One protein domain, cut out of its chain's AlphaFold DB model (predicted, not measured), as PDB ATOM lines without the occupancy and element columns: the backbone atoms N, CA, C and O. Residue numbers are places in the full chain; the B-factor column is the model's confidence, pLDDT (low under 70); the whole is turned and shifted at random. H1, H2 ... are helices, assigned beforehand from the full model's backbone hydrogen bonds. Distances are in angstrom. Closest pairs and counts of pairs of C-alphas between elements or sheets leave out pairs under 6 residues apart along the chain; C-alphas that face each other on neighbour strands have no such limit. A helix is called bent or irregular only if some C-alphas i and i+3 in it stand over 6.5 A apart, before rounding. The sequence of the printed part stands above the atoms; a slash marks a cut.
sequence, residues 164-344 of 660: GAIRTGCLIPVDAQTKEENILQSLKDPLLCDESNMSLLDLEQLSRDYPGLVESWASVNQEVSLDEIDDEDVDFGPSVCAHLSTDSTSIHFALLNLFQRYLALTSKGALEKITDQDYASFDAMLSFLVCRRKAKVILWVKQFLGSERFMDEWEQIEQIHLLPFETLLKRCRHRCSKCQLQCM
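What this domain is: This is residues 164 to 344 of the 660 residues of the protein "VWFA domain-containing protein" of Phytophthora fragariae (UniProt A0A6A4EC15). One long helix, H7, runs through the middle along the longest axis, and H8 folds back beside its second half with a kink on the way. On one side of H7 lie the short helices H2, H3 and H4, and on the opposite side H1, H5 and the longer H6, which crosses the first half of H7; long stretches without named helices join and surround these parts. The printed part has 181 residues, with eight helices, H1 to H8 in order, and no named strand: an all helix domain, 99 residues being in named elements. It is compact, with a radius of gyration of the C-alphas of 16.7 A, and only just elongated, with spans of 51 by 34 by 31 A.

Where its parts are: H1, residues 164 to 168, begins at C-alpha 164 at (0.768, -37.414, -2.505). H2 is residues 195 to 199, H3 residues 203 to 209, H4 residues 214 to 221 and H5 residues 238 to 241. H6, residues 248 to 265, is 26.0 A long. H7, residues 276 to 305, is 43.2 A long and begins at C-alpha 276 at (-26.718, -44.883, -18.945). H8, residues 307 to 328, is 28.7 A long and ends at C-alpha 328 at (-13.707, -44.867, -2.488). It is irregular, C-alphas 312 and 315 being 7.1 A apart, with a kink of 62 degrees near residue 315.

How they stand to each other: H7 is the hub, touching four other helices. H7 and H8 form a helical hairpin, at a shallow tilt of 25 degrees, opposite ways; their closest C-alphas, of Lys 302 and Phe 310, are 5.6 A apart. H4 touches H7, its Val 220 coming closest to Ser 281 at 5.3 A between C-alphas. H3 and H4, a helical hairpin, only just touch, with 3 pairs of C-alphas within 8 A, the closest being Ser 207 and Val 214, 5.3 A. H2 touches no helix but is near H7. H1 touches H7, the C-alphas of Ala 165 and Val 297 being closest at 6.7 A. H5 touches H8, with the C-alphas of Val 240 and Phe 325 closest at 5.4 A. H6 and H7 only just touch, with 3 pairs of C-alphas within 8 A, the closest being Tyr 262 and Phe 282, 6.5 A. H5 and H7 are apart. Every O i to N i+4 pair is within hydrogen-bond range in H1, H2, H3, H4, H6 and H7, and 12 of 18 are in H8; H5 is too short for such a pair.

The domain as a whole: The C-alphas farthest apart, of Leu 271 and Glu 308, are 54.5 A apart. The printed part has no cut. The links H1 to H2 and H4 to H5 are long. Mean pLDDT of the printed part is 89.6; residues 242 to 247 and 270 to 271 are under 70.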
ATOM      1  N   GLY A 164       0.567 -38.233  -1.311       93.44
ATOM      2  CA  GLY A 164       0.768 -37.414  -2.505       93.44
ATOM      3  C   GLY A 164       0.859 -38.239  -3.788       93.44
ATOM      4  O   GLY A 164       0.244 -37.877  -4.795       93.44
ATOM      5  N   ALA A 165       1.552 -39.379  -3.717       95.50
ATOM      6  CA  ALA A 165       1.693 -40.311  -4.829       95.50
ATOM      7  C   ALA A 165       0.349 -40.937  -5.236       95.50
ATOM      8  O   ALA A 165       0.035 -40.968  -6.421       95.50
ATOM      9  N   ILE A 166      -0.479 -41.372  -4.280       95.38
ATOM     10  CA  ILE A 166      -1.814 -41.930  -4.563       95.38
ATOM     11  C   ILE A 166      -2.726 -40.849  -5.151       95.38
ATOM     12  O   ILE A 166      -3.359 -41.068  -6.183       95.38
ATOM     13  N   ARG A 167      -2.740 -39.655  -4.548       93.38
ATOM     14  CA  ARG A 167      -3.571 -38.527  -4.981       93.38
ATOM     15  C   ARG A 167      -3.248 -38.037  -6.394       93.38
ATOM     16  O   ARG A 167      -4.166 -37.865  -7.194       93.38
ATOM     17  N   THR A 168      -1.969 -37.803  -6.701       94.25
ATOM     18  CA  THR A 168      -1.544 -37.084  -7.927       94.25
ATOM     19  C   THR A 168      -0.695 -37.885  -8.907       94.25
ATOM     20  O   THR A 168      -0.500 -37.434 -10.028       94.25
ATOM     21  N   GLY A 169      -0.165 -39.046  -8.515       94.38
ATOM     22  CA  GLY A 169       0.735 -39.826  -9.369       94.38
ATOM     23  C   GLY A 169       2.143 -39.237  -9.431       94.38
ATOM     24  O   GLY A 169       2.956 -39.678 -10.245       94.38
ATOM     25  N   CYS A 170       2.421 -38.258  -8.564       94.88
ATOM     26  CA  CYS A 170       3.656 -37.491  -8.458       94.88
ATOM     27  C   CYS A 170       4.132 -37.434  -7.005       94.88
ATOM     28  O   CYS A 170       3.363 -37.613  -6.057       94.88
ATOM     29  N   LEU A 171       5.403 -37.088  -6.820       94.12
ATOM     30  CA  LEU A 171       5.894 -36.610  -5.535       94.12
ATOM     31  C   LEU A 171       5.547 -35.124  -5.401       94.12
ATOM     32  O   LEU A 171       5.896 -34.317  -6.259       94.12
ATOM     33  N   ILE A 172       4.858 -34.773  -4.314       94.00
ATOM     34  CA  ILE A 172       4.425 -33.402  -4.015       94.00
ATOM     35  C   ILE A 172       4.855 -32.981  -2.602       94.00
ATOM     36  O   ILE A 172       5.034 -33.845  -1.729       94.00
ATOM     37  N   PRO A 173       4.992 -31.667  -2.332       92.44
ATOM     38  CA  PRO A 173       5.274 -31.154  -0.997       92.44
ATOM     39  C   PRO A 173       4.262 -31.646   0.043       92.44
ATOM     40  O   PRO A 173       3.057 -31.675  -0.206       92.44
ATOM     41  N   VAL A 174       4.747 -32.013   1.233       88.88
ATOM     42  CA  VAL A 174       3.920 -32.598   2.306       88.88
ATOM     43  C   VAL A 174       2.789 -31.660   2.736       88.88
ATOM     44  O   VAL A 174       1.678 -32.109   2.993       88.88
ATOM     45  N   ASP A 175       3.038 -30.352   2.758       88.56
ATOM     46  CA  ASP A 175       2.039 -29.335   3.093       88.56
ATOM     47  C   ASP A 175       0.970 -29.149   2.003       88.56
ATOM     48  O   ASP A 175      -0.080 -28.569   2.272       88.56
ATOM     49  N   ALA A 176       1.221 -29.617   0.777       89.38
ATOM     50  CA  ALA A 176       0.258 -29.585  -0.319       89.38
ATOM     51  C   ALA A 176      -0.657 -30.819  -0.343       89.38
ATOM     52  O   ALA A 176      -1.754 -30.746  -0.893       89.38
ATOM     53  N   GLN A 177      -0.256 -31.931   0.286       90.19
ATOM     54  CA  GLN A 177      -0.981 -33.206   0.216       90.19
ATOM     55  C   GLN A 177      -2.417 -33.124   0.750       90.19
ATOM     56  O   GLN A 177      -3.288 -33.808   0.223       90.19
ATOM     57  N   THR A 178      -2.674 -32.271   1.746       87.06
ATOM     58  CA  THR A 178      -3.982 -32.123   2.410       87.06
ATOM     59  C   THR A 178      -4.816 -30.944   1.904       87.06
ATOM     60  O   THR A 178      -5.945 -30.767   2.354       87.06
ATOM     61  N   LYS A 179      -4.292 -30.119   0.988       86.31
ATOM     62  CA  LYS A 179      -5.007 -28.945   0.460       86.31
ATOM     63  C   LYS A 179      -6.027 -29.372  -0.599       86.31
ATOM     64  O   LYS A 179      -5.671 -30.116  -1.505       86.31
ATOM     65  N   GLU A 180      -7.251 -28.856  -0.532       82.62
ATOM     66  CA  GLU A 180      -8.318 -29.123  -1.523       82.62
ATOM     67  C   GLU A 180      -8.089 -28.408  -2.875       82.62
ATOM     68  O   GLU A 180      -8.802 -28.636  -3.847       82.62
ATOM     69  N   GLU A 181      -7.092 -27.526  -2.956       83.00
ATOM     70  CA  GLU A 181      -6.742 -26.797  -4.176       83.00
ATOM     71  C   GLU A 181      -5.944 -27.664  -5.163       83.00
ATOM     72  O   GLU A 181      -5.204 -28.571  -4.769       83.00
ATOM     73  N   ASN A 182      -6.047 -27.330  -6.456       81.25
ATOM     74  CA  ASN A 182      -5.235 -27.942  -7.506       81.25
ATOM     75  C   ASN A 182      -3.748 -27.635  -7.299       81.25
ATOM     76  O   ASN A 182      -3.348 -26.483  -7.112       81.25
ATOM     77  N   ILE A 183      -2.915 -28.667  -7.405       87.75
ATOM     78  CA  ILE A 183      -1.467 -28.538  -7.229       87.75
ATOM     79  C   ILE A 183      -0.817 -28.098  -8.542       87.75
ATOM     80  O   ILE A 183      -0.987 -28.738  -9.580       87.75
ATOM     81  N   LEU A 184      -0.040 -27.013  -8.480       87.56
ATOM     82  CA  LEU A 184       0.735 -26.490  -9.608       87.56
ATOM     83  C   LEU A 184       1.692 -27.548 -10.168       87.56
ATOM     84  O   LEU A 184       2.406 -28.203  -9.410       87.56
ATOM     85  N   GLN A 185       1.790 -27.629 -11.497       87.44
ATOM     86  CA  GLN A 185       2.659 -28.597 -12.174       87.44
ATOM     87  C   GLN A 185       4.135 -28.465 -11.770       87.44
ATOM     88  O   GLN A 185       4.839 -29.458 -11.664       87.44
ATOM     89  N   SER A 186       4.600 -27.252 -11.458       88.62
ATOM     90  CA  SER A 186       5.972 -27.002 -10.995       88.62
ATOM     91  C   SER A 186       6.303 -27.617  -9.629       88.62
ATOM     92  O   SER A 186       7.457 -27.584  -9.220       88.62
ATOM     93  N   LEU A 187       5.295 -28.092  -8.892       89.31
ATOM     94  CA  LEU A 187       5.444 -28.746  -7.589       89.31
ATOM     95  C   LEU A 187       5.281 -30.269  -7.678       89.31
ATOM     96  O   LEU A 187       5.282 -30.931  -6.642       89.31
ATOM     97  N   LYS A 188       5.088 -30.813  -8.883       92.00
ATOM     98  CA  LYS A 188       4.899 -32.239  -9.131       92.00
ATOM     99  C   LYS A 188       6.176 -32.823  -9.721       92.00
ATOM    100  O   LYS A 188       6.459 -32.643 -10.902       92.00
ATOM    101  N   ASP A 189       6.918 -33.553  -8.900       92.06
ATOM    102  CA  ASP A 189       8.065 -34.320  -9.375       92.06
ATOM    103  C   ASP A 189       7.593 -35.699  -9.886       92.06
ATOM    104  O   ASP A 189       6.749 -36.333  -9.235       92.06
ATOM    105  N   PRO A 190       8.117 -36.201 -11.023       91.06
ATOM    106  CA  PRO A 190       7.755 -37.514 -11.549       91.06
ATOM    107  C   PRO A 190       7.996 -38.632 -10.533       91.06
ATOM    108  O   PRO A 190       9.036 -38.685  -9.873       91.06
ATOM    109  N   LEU A 191       7.030 -39.546 -10.414       91.12
ATOM    110  CA  LEU A 191       7.135 -40.684  -9.497       91.12
ATOM    111  C   LEU A 191       8.054 -41.787 -10.051       91.12
ATOM    112  O   LEU A 191       8.768 -42.441  -9.292       91.12
ATOM    113  N   LEU A 192       8.048 -41.964 -11.374       89.44
ATOM    114  CA  LEU A 192       8.886 -42.893 -12.128       89.44
ATOM    115  C   LEU A 192       9.648 -42.095 -13.195       89.44
ATOM    116  O   LEU A 192       9.077 -41.206 -13.818       89.44
ATOM    117  N   CYS A 193      10.924 -42.416 -13.407       78.00
ATOM    118  CA  CYS A 193      11.780 -41.727 -14.389       78.00
ATOM    119  C   CYS A 193      12.279 -42.649 -15.511       78.00
ATOM    120  O   CYS A 193      13.084 -42.224 -16.333       78.00
ATOM    121  N   ASP A 194      11.877 -43.920 -15.495       82.19
ATOM    122  CA  ASP A 194      12.371 -44.947 -16.408       82.19
ATOM    123  C   ASP A 194      11.280 -45.349 -17.403       82.19
ATOM    124  O   ASP A 194      10.179 -45.721 -16.995       82.19
ATOM    125  N   GLU A 195      11.592 -45.298 -18.700       79.19
ATOM    126  CA  GLU A 195      10.612 -45.573 -19.757       79.19
ATOM    127  C   GLU A 195      10.111 -47.019 -19.736       79.19
ATOM    128  O   GLU A 195       8.950 -47.267 -20.062       79.19
ATOM    129  N   SER A 196      10.934 -47.974 -19.285       84.06
ATOM    130  CA  SER A 196      10.493 -49.369 -19.200       84.06
ATOM    131  C   SER A 196       9.371 -49.539 -18.174       84.06
ATOM    132  O   SER A 196       8.375 -50.196 -18.465       84.06
ATOM    133  N   ASN A 197       9.456 -48.859 -17.027       85.88
ATOM    134  CA  ASN A 197       8.378 -48.848 -16.040       85.88
ATOM    135  C   ASN A 197       7.136 -48.091 -16.525       85.88
ATOM    136  O   ASN A 197       6.029 -48.475 -16.163       85.88
ATOM    137  N   MET A 198       7.299 -47.040 -17.334       84.62
ATOM    138  CA  MET A 198       6.160 -46.298 -17.888       84.62
ATOM    139  C   MET A 198       5.351 -47.156 -18.864       84.62
ATOM    140  O   MET A 198       4.132 -47.180 -18.756       84.62
ATOM    141  N   SER A 199       6.010 -47.957 -19.710       86.25
ATOM    142  CA  SER A 199       5.324 -48.885 -20.630       86.25
ATOM    143  C   SER A 199       4.498 -49.978 -19.929       86.25
ATOM    144  O   SER A 199       3.619 -50.591 -20.529       86.25
ATOM    145  N   LEU A 200       4.745 -50.225 -18.635       90.88
ATOM    146  CA  LEU A 200       3.940 -51.159 -17.839       90.88
ATOM    147  C   LEU A 200       2.586 -50.572 -17.408       90.88
ATOM    148  O   LEU A 200       1.778 -51.284 -16.814       90.88
ATOM    149  N   LEU A 201       2.354 -49.285 -17.662       93.44
ATOM    150  CA  LEU A 201       1.146 -48.558 -17.277       93.44
ATOM    151  C   LEU A 201       0.173 -48.359 -18.444       93.44
ATOM    152  O   LEU A 201      -0.910 -47.813 -18.227       93.44
ATOM    153  N   ASP A 202       0.545 -48.805 -19.643       94.12
ATOM    154  CA  ASP A 202      -0.274 -48.686 -20.845       94.12
ATOM    155  C   ASP A 202      -1.474 -49.642 -20.797       94.12
ATOM    156  O   ASP A 202      -1.457 -50.691 -20.135       94.12
ATOM    157  N   LEU A 203      -2.518 -49.307 -21.555       95.88
ATOM    158  CA  LEU A 203      -3.761 -50.061 -21.648       95.88
ATOM    159  C   LEU A 203      -3.530 -51.529 -21.979       95.88
ATOM    160  O   LEU A 203      -4.196 -52.395 -21.409       95.88
ATOM    161  N   GLU A 204      -2.585 -51.824 -22.871       95.06
ATOM    162  CA  GLU A 204      -2.270 -53.198 -23.245       95.06
ATOM    163  C   GLU A 204      -1.766 -54.007 -22.042       95.06
ATOM    164  O   GLU A 204      -2.239 -55.122 -21.808       95.06
ATOM    165  N   GLN A 205      -0.837 -53.453 -21.258       95.38
ATOM    166  CA  GLN A 205      -0.269 -54.155 -20.113       95.38
ATOM    167  C   GLN A 205      -1.284 -54.269 -18.975       95.38
ATOM    168  O   GLN A 205      -1.503 -55.371 -18.469       95.38
ATOM    169  N   LEU A 206      -1.979 -53.181 -18.631       96.31
ATOM    170  CA  LEU A 206      -3.008 -53.215 -17.592       96.31
ATOM    171  C   LEU A 206      -4.151 -54.172 -17.947       96.31
ATOM    172  O   LEU A 206      -4.682 -54.848 -17.071       96.31
ATOM    173  N   SER A 207      -4.516 -54.291 -19.226       96.62
ATOM    174  CA  SER A 207      -5.541 -55.245 -19.676       96.62
ATOM    175  C   SER A 207      -5.149 -56.704 -19.415       96.62
ATOM    176  O   SER A 207      -6.020 -57.536 -19.160       96.62
ATOM    177  N   ARG A 208      -3.848 -57.030 -19.439       96.00
ATOM    178  CA  ARG A 208      -3.354 -58.370 -19.070       96.00
ATOM    179  C   ARG A 208      -3.476 -58.614 -17.569       96.00
ATOM    180  O   ARG A 208      -3.822 -59.722 -17.165       96.00
ATOM    181  N   ASP A 209      -3.230 -57.582 -16.768       94.94
ATOM    182  CA  ASP A 209      -3.275 -57.660 -15.306       94.94
ATOM    183  C   ASP A 209      -4.724 -57.690 -14.773       94.94
ATOM    184  O   ASP A 209      -4.999 -58.305 -13.742       94.94
ATOM    185  N   TYR A 210      -5.672 -57.089 -15.506       96.00
ATOM    186  CA  TYR A 210      -7.094 -57.001 -15.147       96.00
ATOM    187  C   TYR A 210      -8.016 -57.574 -16.245       96.00
ATOM    188  O   TYR A 210      -8.805 -56.839 -16.850       96.00
ATOM    189  N   PRO A 211      -8.018 -58.905 -16.470       95.12
ATOM    190  CA  PRO A 211      -8.752 -59.534 -17.574       95.12
ATOM    191  C   PRO A 211     -10.272 -59.293 -17.533       95.12
ATOM    192  O   PRO A 211     -10.930 -59.300 -18.569       95.12
ATOM    193  N   GLY A 212     -10.846 -59.045 -16.349       95.69
ATOM    194  CA  GLY A 212     -12.277 -58.763 -16.184       95.69
ATOM    195  C   GLY A 212     -12.725 -57.364 -16.628       95.69
ATOM    196  O   GLY A 212     -13.926 -57.122 -16.697       95.69
ATOM    197  N   LEU A 213     -11.793 -56.443 -16.910       96.38
ATOM    198  CA  LEU A 213     -12.094 -55.060 -17.310       96.38
ATOM    199  C   LEU A 213     -11.817 -54.780 -18.793       96.38
ATOM    200  O   LEU A 213     -12.238 -53.739 -19.300       96.38
ATOM    201  N   VAL A 214     -11.180 -55.722 -19.498       96.88
ATOM    202  CA  VAL A 214     -10.699 -55.574 -20.883       96.88
ATOM    203  C   VAL A 214     -11.793 -55.102 -21.834       96.88
ATOM    204  O   VAL A 214     -11.588 -54.134 -22.557       96.88
ATOM    205  N   GLU A 215     -12.972 -55.731 -21.813       96.69
ATOM    206  CA  GLU A 215     -14.076 -55.348 -22.705       96.69
ATOM    207  C   GLU A 215     -14.552 -53.913 -22.440       96.69
ATOM    208  O   GLU A 215     -14.761 -53.136 -23.373       96.69
ATOM    209  N   SER A 216     -14.675 -53.535 -21.163       96.38
ATOM    210  CA  SER A 216     -15.125 -52.195 -20.777       96.38
ATOM    211  C   SER A 216     -14.100 -51.113 -21.119       96.38
ATOM    212  O   SER A 216     -14.476 -50.054 -21.623       96.38
ATOM    213  N   TRP A 217     -12.808 -51.391 -20.915       98.12
ATOM    214  CA  TRP A 217     -11.730 -50.474 -21.277       98.12
ATOM    215  C   TRP A 217     -11.578 -50.350 -22.790       98.12
ATOM    216  O   TRP A 217     -11.469 -49.238 -23.292       98.12
ATOM    217  N   ALA A 218     -11.664 -51.455 -23.534       96.81
ATOM    218  CA  ALA A 218     -11.621 -51.427 -24.992       96.81
ATOM    219  C   ALA A 218     -12.790 -50.634 -25.596       96.81
ATOM    220  O   ALA A 218     -12.605 -49.954 -26.603       96.81
ATOM    221  N   SER A 219     -13.979 -50.698 -24.982       96.06
ATOM    222  CA  SER A 219     -15.139 -49.908 -25.405       96.06
ATOM    223  C   SER A 219     -14.909 -48.414 -25.194       96.06
ATOM    224  O   SER A 219     -15.056 -47.644 -26.137       96.06
ATOM    225  N   VAL A 220     -14.522 -47.989 -23.983       96.69
ATOM    226  CA  VAL A 220     -14.312 -46.555 -23.712       96.69
ATOM    227  C   VAL A 220     -13.078 -46.006 -24.430       96.69
ATOM    228  O   VAL A 220     -13.084 -44.841 -24.810       96.69
ATOM    229  N   ASN A 221     -12.064 -46.833 -24.711       96.94
ATOM    230  CA  ASN A 221     -10.875 -46.406 -25.454       96.94
ATOM    231  C   ASN A 221     -11.182 -45.973 -26.900       96.94
ATOM    232  O   ASN A 221     -10.409 -45.244 -27.514       96.94
ATOM    233  N   GLN A 222     -12.320 -46.406 -27.456       95.06
ATOM    234  CA  GLN A 222     -12.809 -45.930 -28.756       95.06
ATOM    235  C   GLN A 222     -13.409 -44.520 -28.674       95.06
ATOM    236  O   GLN A 222     -13.469 -43.824 -29.685       95.06
ATOM    237  N   GLU A 223     -13.869 -44.110 -27.489       93.94
ATOM    238  CA  GLU A 223     -14.451 -42.791 -27.224       93.94
ATOM    239  C   GLU A 223     -13.394 -41.796 -26.719       93.94
ATOM    240  O   GLU A 223     -13.423 -40.619 -27.077       93.94
ATOM    241  N   VAL A 224     -12.463 -42.268 -25.886       93.38
ATOM    242  CA  VAL A 224     -11.409 -41.485 -25.236       93.38
ATOM    243  C   VAL A 224     -10.116 -42.288 -25.257       93.38
ATOM    244  O   VAL A 224     -10.071 -43.361 -24.670       93.38
ATOM    245  N   SER A 225      -9.054 -41.757 -25.864       94.88
ATOM    246  CA  SER A 225      -7.735 -42.404 -25.863       94.88
ATOM    247  C   SER A 225      -7.180 -42.468 -24.432       94.88
ATOM    248  O   SER A 225      -6.757 -41.455 -23.877       94.88
ATOM    249  N   LEU A 226      -7.253 -43.642 -23.795       95.56
ATOM    250  CA  LEU A 226      -6.942 -43.827 -22.372       95.56
ATOM    251  C   LEU A 226      -5.452 -43.627 -22.070       95.56
ATOM    252  O   LEU A 226      -5.108 -43.055 -21.034       95.56
ATOM    253  N   ASP A 227      -4.580 -44.066 -22.976       95.06
ATOM    254  CA  ASP A 227      -3.129 -43.934 -22.819       95.06
ATOM    255  C   ASP A 227      -2.659 -42.481 -22.970       95.06
ATOM    256  O   ASP A 227      -1.712 -42.078 -22.301       95.06
ATOM    257  N   GLU A 228      -3.382 -41.661 -23.743       93.81
ATOM    258  CA  GLU A 228      -3.113 -40.221 -23.900       93.81
ATOM    259  C   GLU A 228      -3.500 -39.382 -22.672       93.81
ATOM    260  O   GLU A 228      -3.168 -38.199 -22.602       93.81
ATOM    261  N   ILE A 229      -4.215 -39.949 -21.694       93.25
ATOM    262  CA  ILE A 229      -4.521 -39.235 -20.451       93.25
ATOM    263  C   ILE A 229      -3.289 -39.285 -19.552       93.25
ATOM    264  O   ILE A 229      -3.064 -40.296 -18.889       93.25
ATOM    265  N   ASP A 230      -2.530 -38.195 -19.462       88.94
ATOM    266  CA  ASP A 230      -1.390 -38.097 -18.544       88.94
ATOM    267  C   ASP A 230      -1.819 -38.338 -17.089       88.94
ATOM    268  O   ASP A 230      -2.756 -37.723 -16.573       88.94
ATOM    269  N   ASP A 231      -1.139 -39.267 -16.411       87.62
ATOM    270  CA  ASP A 231      -1.493 -39.655 -15.042       87.62
ATOM    271  C   ASP A 231      -1.271 -38.476 -14.091       87.62
ATOM    272  O   ASP A 231      -2.076 -38.252 -13.191       87.62
ATOM    273  N   GLU A 232      -0.222 -37.677 -14.322       88.19
ATOM    274  CA  GLU A 232       0.086 -36.494 -13.513       88.19
ATOM    275  C   GLU A 232      -1.004 -35.411 -13.578       88.19
ATOM    276  O   GLU A 232      -1.124 -34.596 -12.655       88.19
ATOM    277  N   ASP A 233      -1.827 -35.407 -14.630       90.38
ATOM    278  CA  ASP A 233      -2.947 -34.478 -14.784       90.38
ATOM    279  C   ASP A 233      -4.184 -34.906 -13.988       90.38
ATOM    280  O   ASP A 233      -5.166 -34.161 -13.915       90.38
ATOM    281  N   VAL A 234      -4.187 -36.112 -13.422       92.50
ATOM    282  CA  VAL A 234      -5.310 -36.659 -12.660       92.50
ATOM    283  C   VAL A 234      -5.042 -36.486 -11.165       92.50
ATOM    284  O   VAL A 234      -4.291 -37.249 -10.549       92.50
ATOM    285  N   ASP A 235      -5.680 -35.472 -10.575       92.88
ATOM    286  CA  ASP A 235      -5.724 -35.253  -9.127       92.88
ATOM    287  C   ASP A 235      -7.035 -35.817  -8.558       92.88
ATOM    288  O   ASP A 235      -8.126 -35.328  -8.858       92.88
ATOM    289  N   PHE A 236      -6.925 -36.857  -7.733       92.88
ATOM    290  CA  PHE A 236      -8.070 -37.487  -7.075       92.88
ATOM    291  C   PHE A 236      -8.517 -36.773  -5.784       92.88
ATOM    292  O   PHE A 236      -9.524 -37.153  -5.189       92.88
ATOM    293  N   GLY A 237      -7.796 -35.735  -5.351       91.38
ATOM    294  CA  GLY A 237      -8.060 -34.975  -4.131       91.38
ATOM    295  C   GLY A 237      -7.455 -35.596  -2.860       91.38
ATOM    296  O   GLY A 237      -7.078 -36.767  -2.843       91.38
ATOM    297  N   PRO A 238      -7.331 -34.826  -1.764       89.62
ATOM    298  CA  PRO A 238      -6.677 -35.269  -0.524       89.62
ATOM    299  C   PRO A 238      -7.419 -36.412   0.187       89.62
ATOM    300  O   PRO A 238      -6.797 -37.271   0.817       89.62
ATOM    301  N   SER A 239      -8.747 -36.453   0.065       89.56
ATOM    302  CA  SER A 239      -9.608 -37.376   0.811       89.56
ATOM    303  C   SER A 239      -9.470 -38.840   0.392       89.56
ATOM    304  O   SER A 239      -9.853 -39.720   1.158       89.56
ATOM    305  N   VAL A 240      -8.863 -39.143  -0.761       88.56
ATOM    306  CA  VAL A 240      -8.621 -40.539  -1.176       88.56
ATOM    307  C   VAL A 240      -7.593 -41.275  -0.324       88.56
ATOM    308  O   VAL A 240      -7.507 -42.497  -0.378       88.56
ATOM    309  N   CYS A 241      -6.806 -40.530   0.455       81.50
ATOM    310  CA  CYS A 241      -5.790 -41.079   1.346       81.50
ATOM    311  C   CYS A 241      -6.241 -41.115   2.810       81.50
ATOM    312  O   CYS A 241      -5.468 -41.518   3.680       81.50
ATOM    313  N   ALA A 242      -7.461 -40.663   3.103       69.75
ATOM    314  CA  ALA A 242      -8.018 -40.727   4.439       69.75
ATOM    315  C   ALA A 242      -8.576 -42.128   4.723       69.75
ATOM    316  O   ALA A 242      -9.062 -42.824   3.831       69.75
ATOM    317  N   HIS A 243      -8.542 -42.540   5.989       65.69
ATOM    318  CA  HIS A 243      -9.225 -43.760   6.413       65.69
ATOM    319  C   HIS A 243     -10.737 -43.648   6.140       65.69
ATOM    320  O   HIS A 243     -11.279 -42.540   6.110       65.69
ATOM    321  N   LEU A 244     -11.405 -44.797   5.966       57.06
ATOM    322  CA  LEU A 244     -12.804 -44.989   5.523       57.06
ATOM    323  C   LEU A 244     -13.900 -44.262   6.348       57.06
ATOM    324  O   LEU A 244     -15.084 -44.482   6.123       57.06
ATOM    325  N   SER A 245     -13.539 -43.392   7.291       51.88
ATOM    326  CA  SER A 245     -14.427 -42.485   8.029       51.88
ATOM    327  C   SER A 245     -14.542 -41.092   7.375       51.88
ATOM    328  O   SER A 245     -14.691 -40.096   8.081       51.88
ATOM    329  N   THR A 246     -14.350 -40.997   6.058       59.28
ATOM    330  CA  THR A 246     -14.075 -39.742   5.343       59.28
ATOM    331  C   THR A 246     -15.314 -38.880   5.087       59.28
ATOM    332  O   THR A 246     -16.426 -39.386   4.975       59.28
ATOM    333  N   ASP A 247     -15.082 -37.574   4.923       65.69
ATOM    334  CA  ASP A 247     -16.014 -36.605   4.340       65.69
ATOM    335  C   ASP A 247     -16.408 -37.045   2.916       65.69
ATOM    336  O   ASP A 247     -15.654 -36.869   1.950       65.69
ATOM    337  N   SER A 248     -17.584 -37.668   2.797       73.75
ATOM    338  CA  SER A 248     -18.189 -38.148   1.545       73.75
ATOM    339  C   SER A 248     -18.271 -37.045   0.479       73.75
ATOM    340  O   SER A 248     -18.243 -37.331  -0.723       73.75
ATOM    341  N   THR A 249     -18.292 -35.781   0.913       84.00
ATOM    342  CA  THR A 249     -18.400 -34.587   0.076       84.00
ATOM    343  C   THR A 249     -17.183 -34.386  -0.825       84.00
ATOM    344  O   THR A 249     -17.355 -34.163  -2.025       84.00
ATOM    345  N   SER A 250     -15.953 -34.501  -0.306       87.50
ATOM    346  CA  SER A 250     -14.740 -34.277  -1.117       87.50
ATOM    347  C   SER A 250     -14.567 -35.358  -2.188       87.50
ATOM    348  O   SER A 250     -14.227 -35.053  -3.330       87.50
ATOM    349  N   ILE A 251     -14.865 -36.623  -1.860       90.56
ATOM    350  CA  ILE A 251     -14.828 -37.722  -2.842       90.56
ATOM    351  C   ILE A 251     -15.903 -37.525  -3.912       90.56
ATOM    352  O   ILE A 251     -15.640 -37.713  -5.099       90.56
ATOM    353  N   HIS A 252     -17.106 -37.104  -3.516       91.06
ATOM    354  CA  HIS A 252     -18.160 -36.761  -4.464       91.06
ATOM    355  C   HIS A 252     -17.719 -35.647  -5.428       91.06
ATOM    356  O   HIS A 252     -17.921 -35.766  -6.637       91.06
ATOM    357  N   PHE A 253     -17.055 -34.604  -4.924       89.62
ATOM    358  CA  PHE A 253     -16.513 -33.526  -5.751       89.62
ATOM    359  C   PHE A 253     -15.435 -34.021  -6.730       89.62
ATOM    360  O   PHE A 253     -15.478 -33.675  -7.912       89.62
ATOM    361  N   ALA A 254     -14.518 -34.886  -6.282       91.44
ATOM    362  CA  ALA A 254     -13.511 -35.501  -7.149       91.44
ATOM    363  C   ALA A 254     -14.153 -36.312  -8.291       91.44
ATOM    364  O   ALA A 254     -13.799 -36.130  -9.458       91.44
ATOM    365  N   LEU A 255     -15.158 -37.140  -7.982       94.38
ATOM    366  CA  LEU A 255     -15.907 -37.907  -8.986       94.38
ATOM    367  C   LEU A 255     -16.622 -36.998  -9.997       94.38
ATOM    368  O   LEU A 255     -16.626 -37.297 -11.191       94.38
ATOM    369  N   LEU A 256     -17.192 -35.874  -9.551       93.12
ATOM    370  CA  LEU A 256     -17.835 -34.908 -10.444       93.12
ATOM    371  C   LEU A 256     -16.841 -34.212 -11.375       93.12
ATOM    372  O   LEU A 256     -17.133 -34.084 -12.563       93.12
ATOM    373  N   ASN A 257     -15.672 -33.806 -10.877       91.75
ATOM    374  CA  ASN A 257     -14.637 -33.195 -11.716       91.75
ATOM    375  C   ASN A 257     -14.116 -34.176 -12.773       91.75
ATOM    376  O   ASN A 257     -13.979 -33.811 -13.942       91.75
ATOM    377  N   LEU A 258     -13.884 -35.435 -12.394       94.44
ATOM    378  CA  LEU A 258     -13.472 -36.475 -13.339       94.44
ATOM    379  C   LEU A 258     -14.553 -36.755 -14.383       94.44
ATOM    380  O   LEU A 258     -14.240 -36.929 -15.560       94.44
ATOM    381  N   PHE A 259     -15.825 -36.744 -13.986       95.00
ATOM    382  CA  PHE A 259     -16.927 -36.907 -14.927       95.00
ATOM    383  C   PHE A 259     -17.055 -35.724 -15.884       95.00
ATOM    384  O   PHE A 259     -17.253 -35.919 -17.079       95.00
ATOM    385  N   GLN A 260     -16.878 -34.493 -15.403       91.88
ATOM    386  CA  GLN A 260     -16.830 -33.314 -16.270       91.88
ATOM    387  C   GLN A 260     -15.669 -33.393 -17.266       91.88
ATOM    388  O   GLN A 260     -15.857 -33.074 -18.440       91.88
ATOM    389  N   ARG A 261     -14.496 -33.874 -16.833       92.88
ATOM    390  CA  ARG A 261     -13.358 -34.121 -17.728       92.88
ATOM    391  C   ARG A 261     -13.689 -35.180 -18.780       92.88
ATOM    392  O   ARG A 261     -13.418 -34.951 -19.952       92.88
ATOM    393  N   TYR A 262     -14.326 -36.286 -18.395       95.00
ATOM    394  CA  TYR A 262     -14.808 -37.308 -19.331       95.00
ATOM    395  C   TYR A 262     -15.769 -36.730 -20.385       95.00
ATOM    396  O   TYR A 262     -15.594 -36.952 -21.583       95.00
ATOM    397  N   LEU A 263     -16.760 -35.942 -19.957       93.12
ATOM    398  CA  LEU A 263     -17.707 -35.295 -20.870       93.12
ATOM    399  C   LEU A 263     -17.001 -34.326 -21.831       93.12
ATOM    400  O   LEU A 263     -17.366 -34.246 -23.000       93.12
ATOM    401  N   ALA A 264     -15.971 -33.618 -21.360       91.62
ATOM    402  CA  ALA A 264     -15.164 -32.745 -22.204       91.62
ATOM    403  C   ALA A 264     -14.346 -33.532 -23.243       91.62
ATOM    404  O   ALA A 264     -14.325 -33.144 -24.409       91.62
ATOM    405  N   LEU A 265     -13.724 -34.651 -22.849       92.56
ATOM    406  CA  LEU A 265     -12.950 -35.519 -23.749       92.56
ATOM    407  C   LEU A 265     -13.826 -36.146 -24.842       92.56
ATOM    408  O   LEU A 265     -13.421 -36.215 -25.997       92.56
ATOM    409  N   THR A 266     -15.063 -36.508 -24.502       92.81
ATOM    410  CA  THR A 266     -16.056 -37.038 -25.455       92.81
ATOM    411  C   THR A 266     -16.799 -35.948 -26.237       92.81
ATOM    412  O   THR A 266     -17.709 -36.250 -27.007       92.81
ATOM    413  N   SER A 267     -16.425 -34.671 -26.069       89.38
ATOM    414  CA  SER A 267     -17.078 -33.512 -26.700       89.38
ATOM    415  C   SER A 267     -18.591 -33.431 -26.452       89.38
ATOM    416  O   SER A 267     -19.336 -32.878 -27.264       89.38
ATOM    417  N   LYS A 268     -19.059 -33.959 -25.318       86.06
ATOM    418  CA  LYS A 268     -20.477 -34.002 -24.972       86.06
ATOM    419  C   LYS A 268     -20.974 -32.614 -24.576       86.06
ATOM    420  O   LYS A 268     -20.558 -32.047 -23.564       86.06
ATOM    421  N   GLY A 269     -21.876 -32.047 -25.374       74.88
ATOM    422  CA  GLY A 269     -22.361 -30.685 -25.187       74.88
ATOM    423  C   GLY A 269     -23.139 -30.482 -23.882       74.88
ATOM    424  O   GLY A 269     -23.860 -31.359 -23.413       74.88
ATOM    425  N   ALA A 270     -23.094 -29.265 -23.329       69.75
ATOM    426  CA  ALA A 270     -23.772 -28.901 -22.073       69.75
ATOM    427  C   ALA A 270     -25.314 -29.048 -22.095       69.75
ATOM    428  O   ALA A 270     -25.966 -28.938 -21.053       69.75
ATOM    429  N   LEU A 271     -25.906 -29.234 -23.278       68.19
ATOM    430  CA  LEU A 271     -27.344 -29.440 -23.484       68.19
ATOM    431  C   LEU A 271     -27.687 -30.885 -23.869       68.19
ATOM    432  O   LEU A 271     -28.868 -31.224 -23.964       68.19
ATOM    433  N   GLU A 272     -26.682 -31.724 -24.109       74.81
ATOM    434  CA  GLU A 272     -26.888 -33.113 -24.486       74.81
ATOM    435  C   GLU A 272     -27.287 -33.960 -23.282       74.81
ATOM    436  O   GLU A 272     -26.904 -33.718 -22.136       74.81
ATOM    437  N   LYS A 273     -28.111 -34.974 -23.545       80.00
ATOM    438  CA  LYS A 273     -28.612 -35.854 -22.495       80.00
ATOM    439  C   LYS A 273     -27.497 -36.774 -22.010       80.00
ATOM    440  O   LYS A 273     -26.891 -37.486 -22.809       80.00
ATOM    441  N   ILE A 274     -27.331 -36.845 -20.695       87.12
ATOM    442  CA  ILE A 274     -26.561 -37.909 -20.055       87.12
ATOM    443  C   ILE A 274     -27.399 -39.196 -20.074       87.12
ATOM    444  O   ILE A 274     -28.576 -39.215 -19.694       87.12
ATOM    445  N   THR A 275     -26.800 -40.263 -20.577       89.75
ATOM    446  CA  THR A 275     -27.376 -41.593 -20.778       89.75
ATOM    447  C   THR A 275     -26.719 -42.607 -19.847       89.75
ATOM    448  O   THR A 275     -25.671 -42.345 -19.263       89.75
ATOM    449  N   ASP A 276     -27.321 -43.790 -19.716       89.69
ATOM    450  CA  ASP A 276     -26.718 -44.883 -18.945       89.69
ATOM    451  C   ASP A 276     -25.387 -45.360 -19.551       89.69
ATOM    452  O   ASP A 276     -24.511 -45.795 -18.806       89.69
ATOM    453  N   GLN A 277     -25.203 -45.206 -20.869       93.06
ATOM    454  CA  GLN A 277     -23.936 -45.507 -21.535       93.06
ATOM    455  C   GLN A 277     -22.829 -44.543 -21.100       93.06
ATOM    456  O   GLN A 277     -21.732 -44.996 -20.808       93.06
ATOM    457  N   ASP A 278     -23.118 -43.245 -20.958       93.81
ATOM    458  CA  ASP A 278     -22.118 -42.271 -20.492       93.81
ATOM    459  C   ASP A 278     -21.604 -42.609 -19.093       93.81
ATOM    460  O   ASP A 278     -20.422 -42.465 -18.802       93.81
ATOM    461  N   TYR A 279     -22.497 -43.078 -18.220       95.19
ATOM    462  CA  TYR A 279     -22.127 -43.533 -16.885       95.19
ATOM    463  C   TYR A 279     -21.293 -44.817 -16.921       95.19
ATOM    464  O   TYR A 279     -20.360 -44.950 -16.133       95.19
ATOM    465  N   ALA A 280     -21.614 -45.758 -17.814       95.81
ATOM    466  CA  ALA A 280     -20.853 -46.994 -17.975       95.81
ATOM    467  C   ALA A 280     -19.445 -46.727 -18.535       95.81
ATOM    468  O   ALA A 280     -18.467 -47.225 -17.977       95.81
ATOM    469  N   SER A 281     -19.340 -45.898 -19.575       97.31
ATOM    470  CA  SER A 281     -18.072 -45.468 -20.167       97.31
ATOM    471  C   SER A 281     -17.242 -44.654 -19.161       97.31
ATOM    472  O   SER A 281     -16.055 -44.926 -18.988       97.31
ATOM    473  N   PHE A 282     -17.860 -43.750 -18.388       97.44
ATOM    474  CA  PHE A 282     -17.171 -43.056 -17.294       97.44
ATOM    475  C   PHE A 282     -16.647 -44.013 -16.216       97.44
ATOM    476  O   PHE A 282     -15.492 -43.899 -15.818       97.44
ATOM    477  N   ASP A 283     -17.463 -44.962 -15.745       97.38
ATOM    478  CA  ASP A 283     -17.031 -45.938 -14.738       97.38
ATOM    479  C   ASP A 283     -15.865 -46.804 -15.260       97.38
ATOM    480  O   ASP A 283     -14.952 -47.134 -14.499       97.38
ATOM    481  N   ALA A 284     -15.867 -47.147 -16.557       97.81
ATOM    482  CA  ALA A 284     -14.770 -47.859 -17.207       97.81
ATOM    483  C   ALA A 284     -13.487 -47.011 -17.222       97.81
ATOM    484  O   ALA A 284     -12.455 -47.476 -16.737       97.81
ATOM    485  N   MET A 285     -13.562 -45.750 -17.670       97.75
ATOM    486  CA  MET A 285     -12.429 -44.814 -17.642       97.75
ATOM    487  C   MET A 285     -11.897 -44.615 -16.216       97.75
ATOM    488  O   MET A 285     -10.694 -44.685 -15.983       97.75
ATOM    489  N   LEU A 286     -12.784 -44.413 -15.239       97.56
ATOM    490  CA  LEU A 286     -12.415 -44.236 -13.837       97.56
ATOM    491  C   LEU A 286     -11.677 -45.463 -13.292       97.56
ATOM    492  O   LEU A 286     -10.637 -45.313 -12.654       97.56
ATOM    493  N   SER A 287     -12.178 -46.670 -13.572       97.31
ATOM    494  CA  SER A 287     -11.513 -47.907 -13.147       97.31
ATOM    495  C   SER A 287     -10.121 -48.065 -13.764       97.31
ATOM    496  O   SER A 287      -9.200 -48.468 -13.060       97.31
ATOM    497  N   PHE A 288      -9.940 -47.671 -15.029       97.75
ATOM    498  CA  PHE A 288      -8.632 -47.656 -15.678       97.75
ATOM    499  C   PHE A 288      -7.660 -46.714 -14.961       97.75
ATOM    500  O   PHE A 288      -6.576 -47.140 -14.565       97.75
ATOM    501  N   LEU A 289      -8.064 -45.463 -14.714       97.50
ATOM    502  CA  LEU A 289      -7.225 -44.469 -14.033       97.50
ATOM    503  C   LEU A 289      -6.833 -44.917 -12.617       97.50
ATOM    504  O   LEU A 289      -5.686 -44.748 -12.204       97.50
ATOM    505  N   VAL A 290      -7.761 -45.532 -11.880       97.00
ATOM    506  CA  VAL A 290      -7.506 -46.081 -10.539       97.00
ATOM    507  C   VAL A 290      -6.509 -47.243 -10.593       97.00
ATOM    508  O   VAL A 290      -5.529 -47.240  -9.843       97.00
ATOM    509  N   CYS A 291      -6.707 -48.210 -11.496       96.62
ATOM    510  CA  CYS A 291      -5.796 -49.345 -11.676       96.62
ATOM    511  C   CYS A 291      -4.397 -48.888 -12.111       96.62
ATOM    512  O   CYS A 291      -3.398 -49.352 -11.559       96.62
ATOM    513  N   ARG A 292      -4.320 -47.932 -13.041       96.50
ATOM    514  CA  ARG A 292      -3.068 -47.335 -13.513       96.50
ATOM    515  C   ARG A 292      -2.324 -46.620 -12.392       96.50
ATOM    516  O   ARG A 292      -1.131 -46.856 -12.201       96.50
ATOM    517  N   ARG A 293      -3.029 -45.822 -11.582       96.56
ATOM    518  CA  ARG A 293      -2.449 -45.153 -10.410       96.56
ATOM    519  C   ARG A 293      -1.906 -46.156  -9.395       96.56
ATOM    520  O   ARG A 293      -0.789 -45.987  -8.908       96.56
ATOM    521  N   LYS A 294      -2.661 -47.220  -9.102       95.31
ATOM    522  CA  LYS A 294      -2.218 -48.302  -8.212       95.31
ATOM    523  C   LYS A 294      -0.954 -48.979  -8.742       95.31
ATOM    524  O   LYS A 294       0.009 -49.110  -7.991       95.31
ATOM    525  N   ALA A 295      -0.922 -49.344 -10.023       95.38
ATOM    526  CA  ALA A 295       0.249 -49.946 -10.659       95.38
ATOM    527  C   ALA A 295       1.478 -49.020 -10.598       95.38
ATOM    528  O   ALA A 295       2.564 -49.454 -10.213       95.38
ATOM    529  N   LYS A 296       1.301 -47.720 -10.870       95.81
ATOM    530  CA  LYS A 296       2.375 -46.718 -10.778       95.81
ATOM    531  C   LYS A 296       2.949 -46.621  -9.362       95.81
ATOM    532  O   LYS A 296       4.166 -46.617  -9.185       95.81
ATOM    533  N   VAL A 297       2.080 -46.596  -8.348       95.38
ATOM    534  CA  VAL A 297       2.490 -46.587  -6.934       95.38
ATOM    535  C   VAL A 297       3.203 -47.890  -6.558       95.38
ATOM    536  O   VAL A 297       4.241 -47.822  -5.905       95.38
ATOM    537  N   ILE A 298       2.726 -49.056  -7.010       93.75
ATOM    538  CA  ILE A 298       3.391 -50.355  -6.795       93.75
ATOM    539  C   ILE A 298       4.823 -50.332  -7.330       93.75
ATOM    540  O   ILE A 298       5.761 -50.676  -6.607       93.75
ATOM    541  N   LEU A 299       5.007 -49.904  -8.583       93.81
ATOM    542  CA  LEU A 299       6.322 -49.839  -9.222       93.81
ATOM    543  C   LEU A 299       7.263 -48.899  -8.464       93.81
ATOM    544  O   LEU A 299       8.413 -49.255  -8.200       93.81
ATOM    545  N   TRP A 300       6.758 -47.736  -8.050       94.00
ATOM    546  CA  TRP A 300       7.535 -46.775  -7.275       94.00
ATOM    547  C   TRP A 300       7.938 -47.320  -5.903       94.00
ATOM    548  O   TRP A 300       9.112 -47.252  -5.543       94.00
ATOM    549  N   VAL A 301       7.004 -47.912  -5.150       93.00
ATOM    550  CA  VAL A 301       7.290 -48.500  -3.831       93.00
ATOM    551  C   VAL A 301       8.298 -49.642  -3.962       93.00
ATOM    552  O   VAL A 301       9.248 -49.717  -3.182       93.00
ATOM    553  N   LYS A 302       8.162 -50.487  -4.988       91.19
ATOM    554  CA  LYS A 302       9.120 -51.558  -5.287       91.19
ATOM    555  C   LYS A 302      10.512 -51.012  -5.619       91.19
ATOM    556  O   LYS A 302      11.504 -51.558  -5.140       91.19
ATOM    557  N   GLN A 303      10.608 -49.924  -6.388       88.62
ATOM    558  CA  GLN A 303      11.881 -49.251  -6.669       88.62
ATOM    559  C   GLN A 303      12.478 -48.603  -5.408       88.62
ATOM    560  O   GLN A 303      13.698 -48.608  -5.233       88.62
ATOM    561  N   PHE A 304      11.627 -48.063  -4.534       86.94
ATOM    562  CA  PHE A 304      12.027 -47.394  -3.301       86.94
ATOM    563  C   PHE A 304      12.562 -48.381  -2.251       86.94
ATOM    564  O   PHE A 304      13.619 -48.136  -1.673       86.94
ATOM    565  N   LEU A 305      11.869 -49.505  -2.026       85.00
ATOM    566  CA  LEU A 305      12.212 -50.501  -0.999       85.00
ATOM    567  C   LEU A 305      13.172 -51.597  -1.485       85.00
ATOM    568  O   LEU A 305      13.905 -52.173  -0.678       85.00
ATOM    569  N   GLY A 306      13.194 -51.876  -2.791       83.31
ATOM    570  CA  GLY A 306      13.856 -53.048  -3.364       83.31
ATOM    571  C   GLY A 306      13.000 -54.318  -3.268       83.31
ATOM    572  O   GLY A 306      12.051 -54.394  -2.490       83.31
ATOM    573  N   SER A 307      13.334 -55.331  -4.075       80.06
ATOM    574  CA  SER A 307      12.482 -56.513  -4.284       80.06
ATOM    575  C   SER A 307      12.207 -57.344  -3.029       80.06
ATOM    576  O   SER A 307      11.095 -57.831  -2.885       80.06
ATOM    577  N   GLU A 308      13.191 -57.526  -2.144       77.06
ATOM    578  CA  GLU A 308      13.035 -58.367  -0.946       77.06
ATOM    579  C   GLU A 308      12.100 -57.705   0.073       77.06
ATOM    580  O   GLU A 308      11.053 -58.256   0.389       77.06
ATOM    581  N   ARG A 309      12.403 -56.469   0.490       78.75
ATOM    582  CA  ARG A 309      11.592 -55.725   1.471       78.75
ATOM    583  C   ARG A 309      10.190 -55.390   0.976       78.75
ATOM    584  O   ARG A 309       9.271 -55.267   1.778       78.75
ATOM    585  N   PHE A 310      10.021 -55.216  -0.335       84.06
ATOM    586  CA  PHE A 310       8.700 -55.014  -0.922       84.06
ATOM    587  C   PHE A 310       7.755 -56.173  -0.584       84.06
ATOM    588  O   PHE A 310       6.603 -55.924  -0.257       84.06
ATOM    589  N   MET A 311       8.238 -57.420  -0.614       80.19
ATOM    590  CA  MET A 311       7.401 -58.593  -0.335       80.19
ATOM    591  C   MET A 311       6.872 -58.616   1.105       80.19
ATOM    592  O   MET A 311       5.766 -59.099   1.318       80.19
ATOM    593  N   ASP A 312       7.633 -58.076   2.059       80.50
ATOM    594  CA  ASP A 312       7.276 -58.089   3.482       80.50
ATOM    595  C   ASP A 312       6.342 -56.925   3.869       80.50
ATOM    596  O   ASP A 312       5.436 -57.094   4.680       80.50
ATOM    597  N   GLU A 313       6.547 -55.740   3.287       84.81
ATOM    598  CA  GLU A 313       5.870 -54.496   3.704       84.81
ATOM    599  C   GLU A 313       4.660 -54.129   2.823       84.81
ATOM    600  O   GLU A 313       3.770 -53.380   3.243       84.81
ATOM    601  N   TRP A 314       4.607 -54.626   1.579       89.19
ATOM    602  CA  TRP A 314       3.597 -54.201   0.604       89.19
ATOM    603  C   TRP A 314       2.172 -54.551   1.030       89.19
ATOM    604  O   TRP A 314       1.278 -53.726   0.855       89.19
ATOM    605  N   GLU A 315       1.954 -55.730   1.615       89.06
ATOM    606  CA  GLU A 315       0.613 -56.179   2.009       89.06
ATOM    607  C   GLU A 315      -0.056 -55.174   2.959       89.06
ATOM    608  O   GLU A 315      -1.218 -54.805   2.777       89.06
ATOM    609  N   GLN A 316       0.700 -54.657   3.929       89.56
ATOM    610  CA  GLN A 316       0.191 -53.677   4.879       89.56
ATOM    611  C   GLN A 316      -0.076 -52.319   4.209       89.56
ATOM    612  O   GLN A 316      -1.105 -51.691   4.469       89.56
ATOM    613  N   ILE A 317       0.815 -51.868   3.321       90.00
ATOM    614  CA  ILE A 317       0.637 -50.622   2.560       90.00
ATOM    615  C   ILE A 317      -0.609 -50.705   1.670       90.00
ATOM    616  O   ILE A 317      -1.419 -49.774   1.643       90.00
ATOM    617  N   GLU A 318      -0.782 -51.822   0.966       91.62
ATOM    618  CA  GLU A 318      -1.922 -52.067   0.092       91.62
ATOM    619  C   GLU A 318      -3.233 -52.050   0.879       91.62
ATOM    620  O   GLU A 318      -4.167 -51.339   0.497       91.62
ATOM    621  N   GLN A 319      -3.284 -52.757   2.010       90.06
ATOM    622  CA  GLN A 319      -4.472 -52.816   2.861       90.06
ATOM    623  C   GLN A 319      -4.851 -51.457   3.456       90.06
ATOM    624  O   GLN A 319      -6.033 -51.116   3.504       90.06
ATOM    625  N   ILE A 320      -3.870 -50.674   3.912       88.56
ATOM    626  CA  ILE A 320      -4.128 -49.402   4.599       88.56
ATOM    627  C   ILE A 320      -4.473 -48.281   3.615       88.56
ATOM    628  O   ILE A 320      -5.289 -47.421   3.949       88.56
ATOM    629  N   HIS A 321      -3.856 -48.263   2.431       89.25
ATOM    630  CA  HIS A 321      -3.910 -47.101   1.544       89.25
ATOM    631  C   HIS A 321      -4.557 -47.376   0.182       89.25
ATOM    632  O   HIS A 321      -5.374 -46.574  -0.268       89.25
ATOM    633  N   LEU A 322      -4.236 -48.492  -0.481       91.44
ATOM    634  CA  LEU A 322      -4.658 -48.725  -1.869       91.44
ATOM    635  C   LEU A 322      -6.053 -49.354  -1.957       91.44
ATOM    636  O   LEU A 322      -6.859 -48.903  -2.769       91.44
ATOM    637  N   LEU A 323      -6.382 -50.332  -1.105       90.56
ATOM    638  CA  LEU A 323      -7.730 -50.917  -1.080       90.56
ATOM    639  C   LEU A 323      -8.814 -49.869  -0.741       90.56
ATOM    640  O   LEU A 323      -9.846 -49.842  -1.423       90.56
ATOM    641  N   PRO A 324      -8.617 -48.963   0.243       90.00
ATOM    642  CA  PRO A 324      -9.549 -47.861   0.467       90.00
ATOM    643  C   PRO A 324      -9.660 -46.928  -0.737       90.00
ATOM    644  O   PRO A 324     -10.778 -46.618  -1.135       90.00
ATOM    645  N   PHE A 325      -8.541 -46.543  -1.361       92.56
ATOM    646  CA  PHE A 325      -8.532 -45.717  -2.573       92.56
ATOM    647  C   PHE A 325      -9.386 -46.329  -3.699       92.56
ATOM    648  O   PHE A 325     -10.281 -45.665  -4.226       92.56
ATOM    649  N   GLU A 326      -9.181 -47.613  -4.008       92.62
ATOM    650  CA  GLU A 326      -9.949 -48.336  -5.030       92.62
ATOM    651  C   GLU A 326     -11.444 -48.409  -4.705       92.62
ATOM    652  O   GLU A 326     -12.289 -48.401  -5.601       92.62
ATOM    653  N   THR A 327     -11.787 -48.520  -3.422       90.88
ATOM    654  CA  THR A 327     -13.180 -48.649  -2.984       90.88
ATOM    655  C   THR A 327     -13.883 -47.291  -2.965       90.88
ATOM    656  O   THR A 327     -15.023 -47.183  -3.421       90.88
ATOM    657  N   LEU A 328     -13.197 -46.238  -2.507       91.81
ATOM    658  CA  LEU A 328     -13.707 -44.867  -2.488       91.81
ATOM    659  C   LEU A 328     -14.032 -44.370  -3.898       91.81
ATOM    660  O   LEU A 328     -15.054 -43.709  -4.082       91.81
ATOM    661  N   LEU A 329     -13.220 -44.728  -4.898       93.50
ATOM    662  CA  LEU A 329     -13.420 -44.315  -6.291       93.50
ATOM    663  C   LEU A 329     -14.245 -45.301  -7.125       93.50
ATOM    664  O   LEU A 329     -14.110 -45.388  -8.343       93.50
ATOM    665  N   LYS A 330     -15.167 -46.010  -6.474       93.12
ATOM    666  CA  LYS A 330     -16.296 -46.667  -7.136       93.12
ATOM    667  C   LYS A 330     -17.542 -45.850  -6.885       93.12
ATOM    668  O   LYS A 330     -17.729 -45.324  -5.799       93.12
ATOM    669  N   ARG A 331     -18.414 -45.758  -7.878       94.38
ATOM    670  CA  ARG A 331     -19.645 -44.973  -7.792       94.38
ATOM    671  C   ARG A 331     -20.807 -45.821  -7.269       94.38
ATOM    672  O   ARG A 331     -20.887 -47.009  -7.564       94.38
ATOM    673  N   CYS A 332     -21.734 -45.212  -6.531       91.75
ATOM    674  CA  CYS A 332     -22.883 -45.890  -5.914       91.75
ATOM    675  C   CYS A 332     -23.846 -46.554  -6.917       91.75
ATOM    676  O   CYS A 332     -24.465 -47.567  -6.603       91.75
ATOM    677  N   ARG A 333     -23.986 -46.006  -8.132       90.44
ATOM    678  CA  ARG A 333     -24.865 -46.513  -9.214       90.44
ATOM    679  C   ARG A 333     -26.371 -46.582  -8.906       90.44
ATOM    680  O   ARG A 333     -27.150 -46.832  -9.822       90.44
ATOM    681  N   HIS A 334     -26.821 -46.303  -7.682       90.88
ATOM    682  CA  HIS A 334     -28.243 -46.098  -7.390       90.88
ATOM    683  C   HIS A 334     -28.792 -44.854  -8.094       90.88
ATOM    684  O   HIS A 334     -28.043 -44.041  -8.635       90.88
ATOM    685  N   ARG A 335     -30.115 -44.689  -8.103       88.75
ATOM    686  CA  ARG A 335     -30.752 -43.521  -8.718       88.75
ATOM    687  C   ARG A 335     -30.819 -42.357  -7.739       88.75
ATOM    688  O   ARG A 335     -31.135 -42.527  -6.566       88.75
ATOM    689  N   CYS A 336     -30.537 -41.171  -8.255       86.94
ATOM    690  CA  CYS A 336     -30.626 -39.919  -7.532       86.94
ATOM    691  C   CYS A 336     -32.051 -39.685  -7.022       86.94
ATOM    692  O   CYS A 336     -33.013 -39.821  -7.786       86.94
ATOM    693  N   SER A 337     -32.161 -39.255  -5.760       84.00
ATOM    694  CA  SER A 337     -33.435 -39.001  -5.072       84.00
ATOM    695  C   SER A 337     -34.307 -37.957  -5.781       84.00
ATOM    696  O   SER A 337     -35.530 -38.005  -5.679       84.00
ATOM    697  N   LYS A 338     -33.693 -37.041  -6.539       80.81
ATOM    698  CA  LYS A 338     -34.353 -35.865  -7.133       80.81
ATOM    699  C   LYS A 338     -34.659 -35.981  -8.628       80.81
ATOM    700  O   LYS A 338     -35.621 -35.374  -9.089       80.81
ATOM    701  N   CYS A 339     -33.848 -36.700  -9.411       79.38
ATOM    702  CA  CYS A 339     -33.969 -36.680 -10.879       79.38
ATOM    703  C   CYS A 339     -33.727 -38.021 -11.594       79.38
ATOM    704  O   CYS A 339     -33.681 -38.044 -12.823       79.38
ATOM    705  N   GLN A 340     -33.593 -39.135 -10.861       84.50
ATOM    706  CA  GLN A 340     -33.456 -40.505 -11.399       84.50
ATOM    707  C   GLN A 340     -32.206 -40.798 -12.256       84.50
ATOM    708  O   GLN A 340     -32.011 -41.946 -12.678       84.50
ATOM    709  N   LEU A 341     -31.344 -39.802 -12.480       88.12
ATOM    710  CA  LEU A 341     -29.977 -39.998 -12.966       88.12
ATOM    711  C   LEU A 341     -29.177 -40.846 -11.978       88.12
ATOM    712  O   LEU A 341     -29.523 -40.917 -10.799       88.12
ATOM    713  N   GLN A 342     -28.112 -41.495 -12.438       92.81
ATOM    714  CA  GLN A 342     -27.312 -42.317 -11.541       92.81
ATOM    715  C   GLN A 342     -26.537 -41.440 -10.542       92.81
ATOM    716  O   GLN A 342     -26.050 -40.360 -10.877       92.81
ATOM    717  N   CYS A 343     -26.448 -41.910  -9.301       92.81
ATOM    718  CA  CYS A 343     -25.734 -41.273  -8.203       92.81
ATOM    719  C   CYS A 343     -24.249 -41.123  -8.561       92.81
ATOM    720  O   CYS A 343     -23.666 -42.049  -9.123       92.81
ATOM    721  N   MET A 344     -23.652 -39.978  -8.228       93.62
ATOM    722  CA  MET A 344     -22.231 -39.654  -8.406       93.62
ATOM    723  C   MET A 344     -21.459 -39.672  -7.082       93.62
ATOM    724  O   MET A 344     -20.304 -39.260  -7.032       93.62
TER     725      MET A 344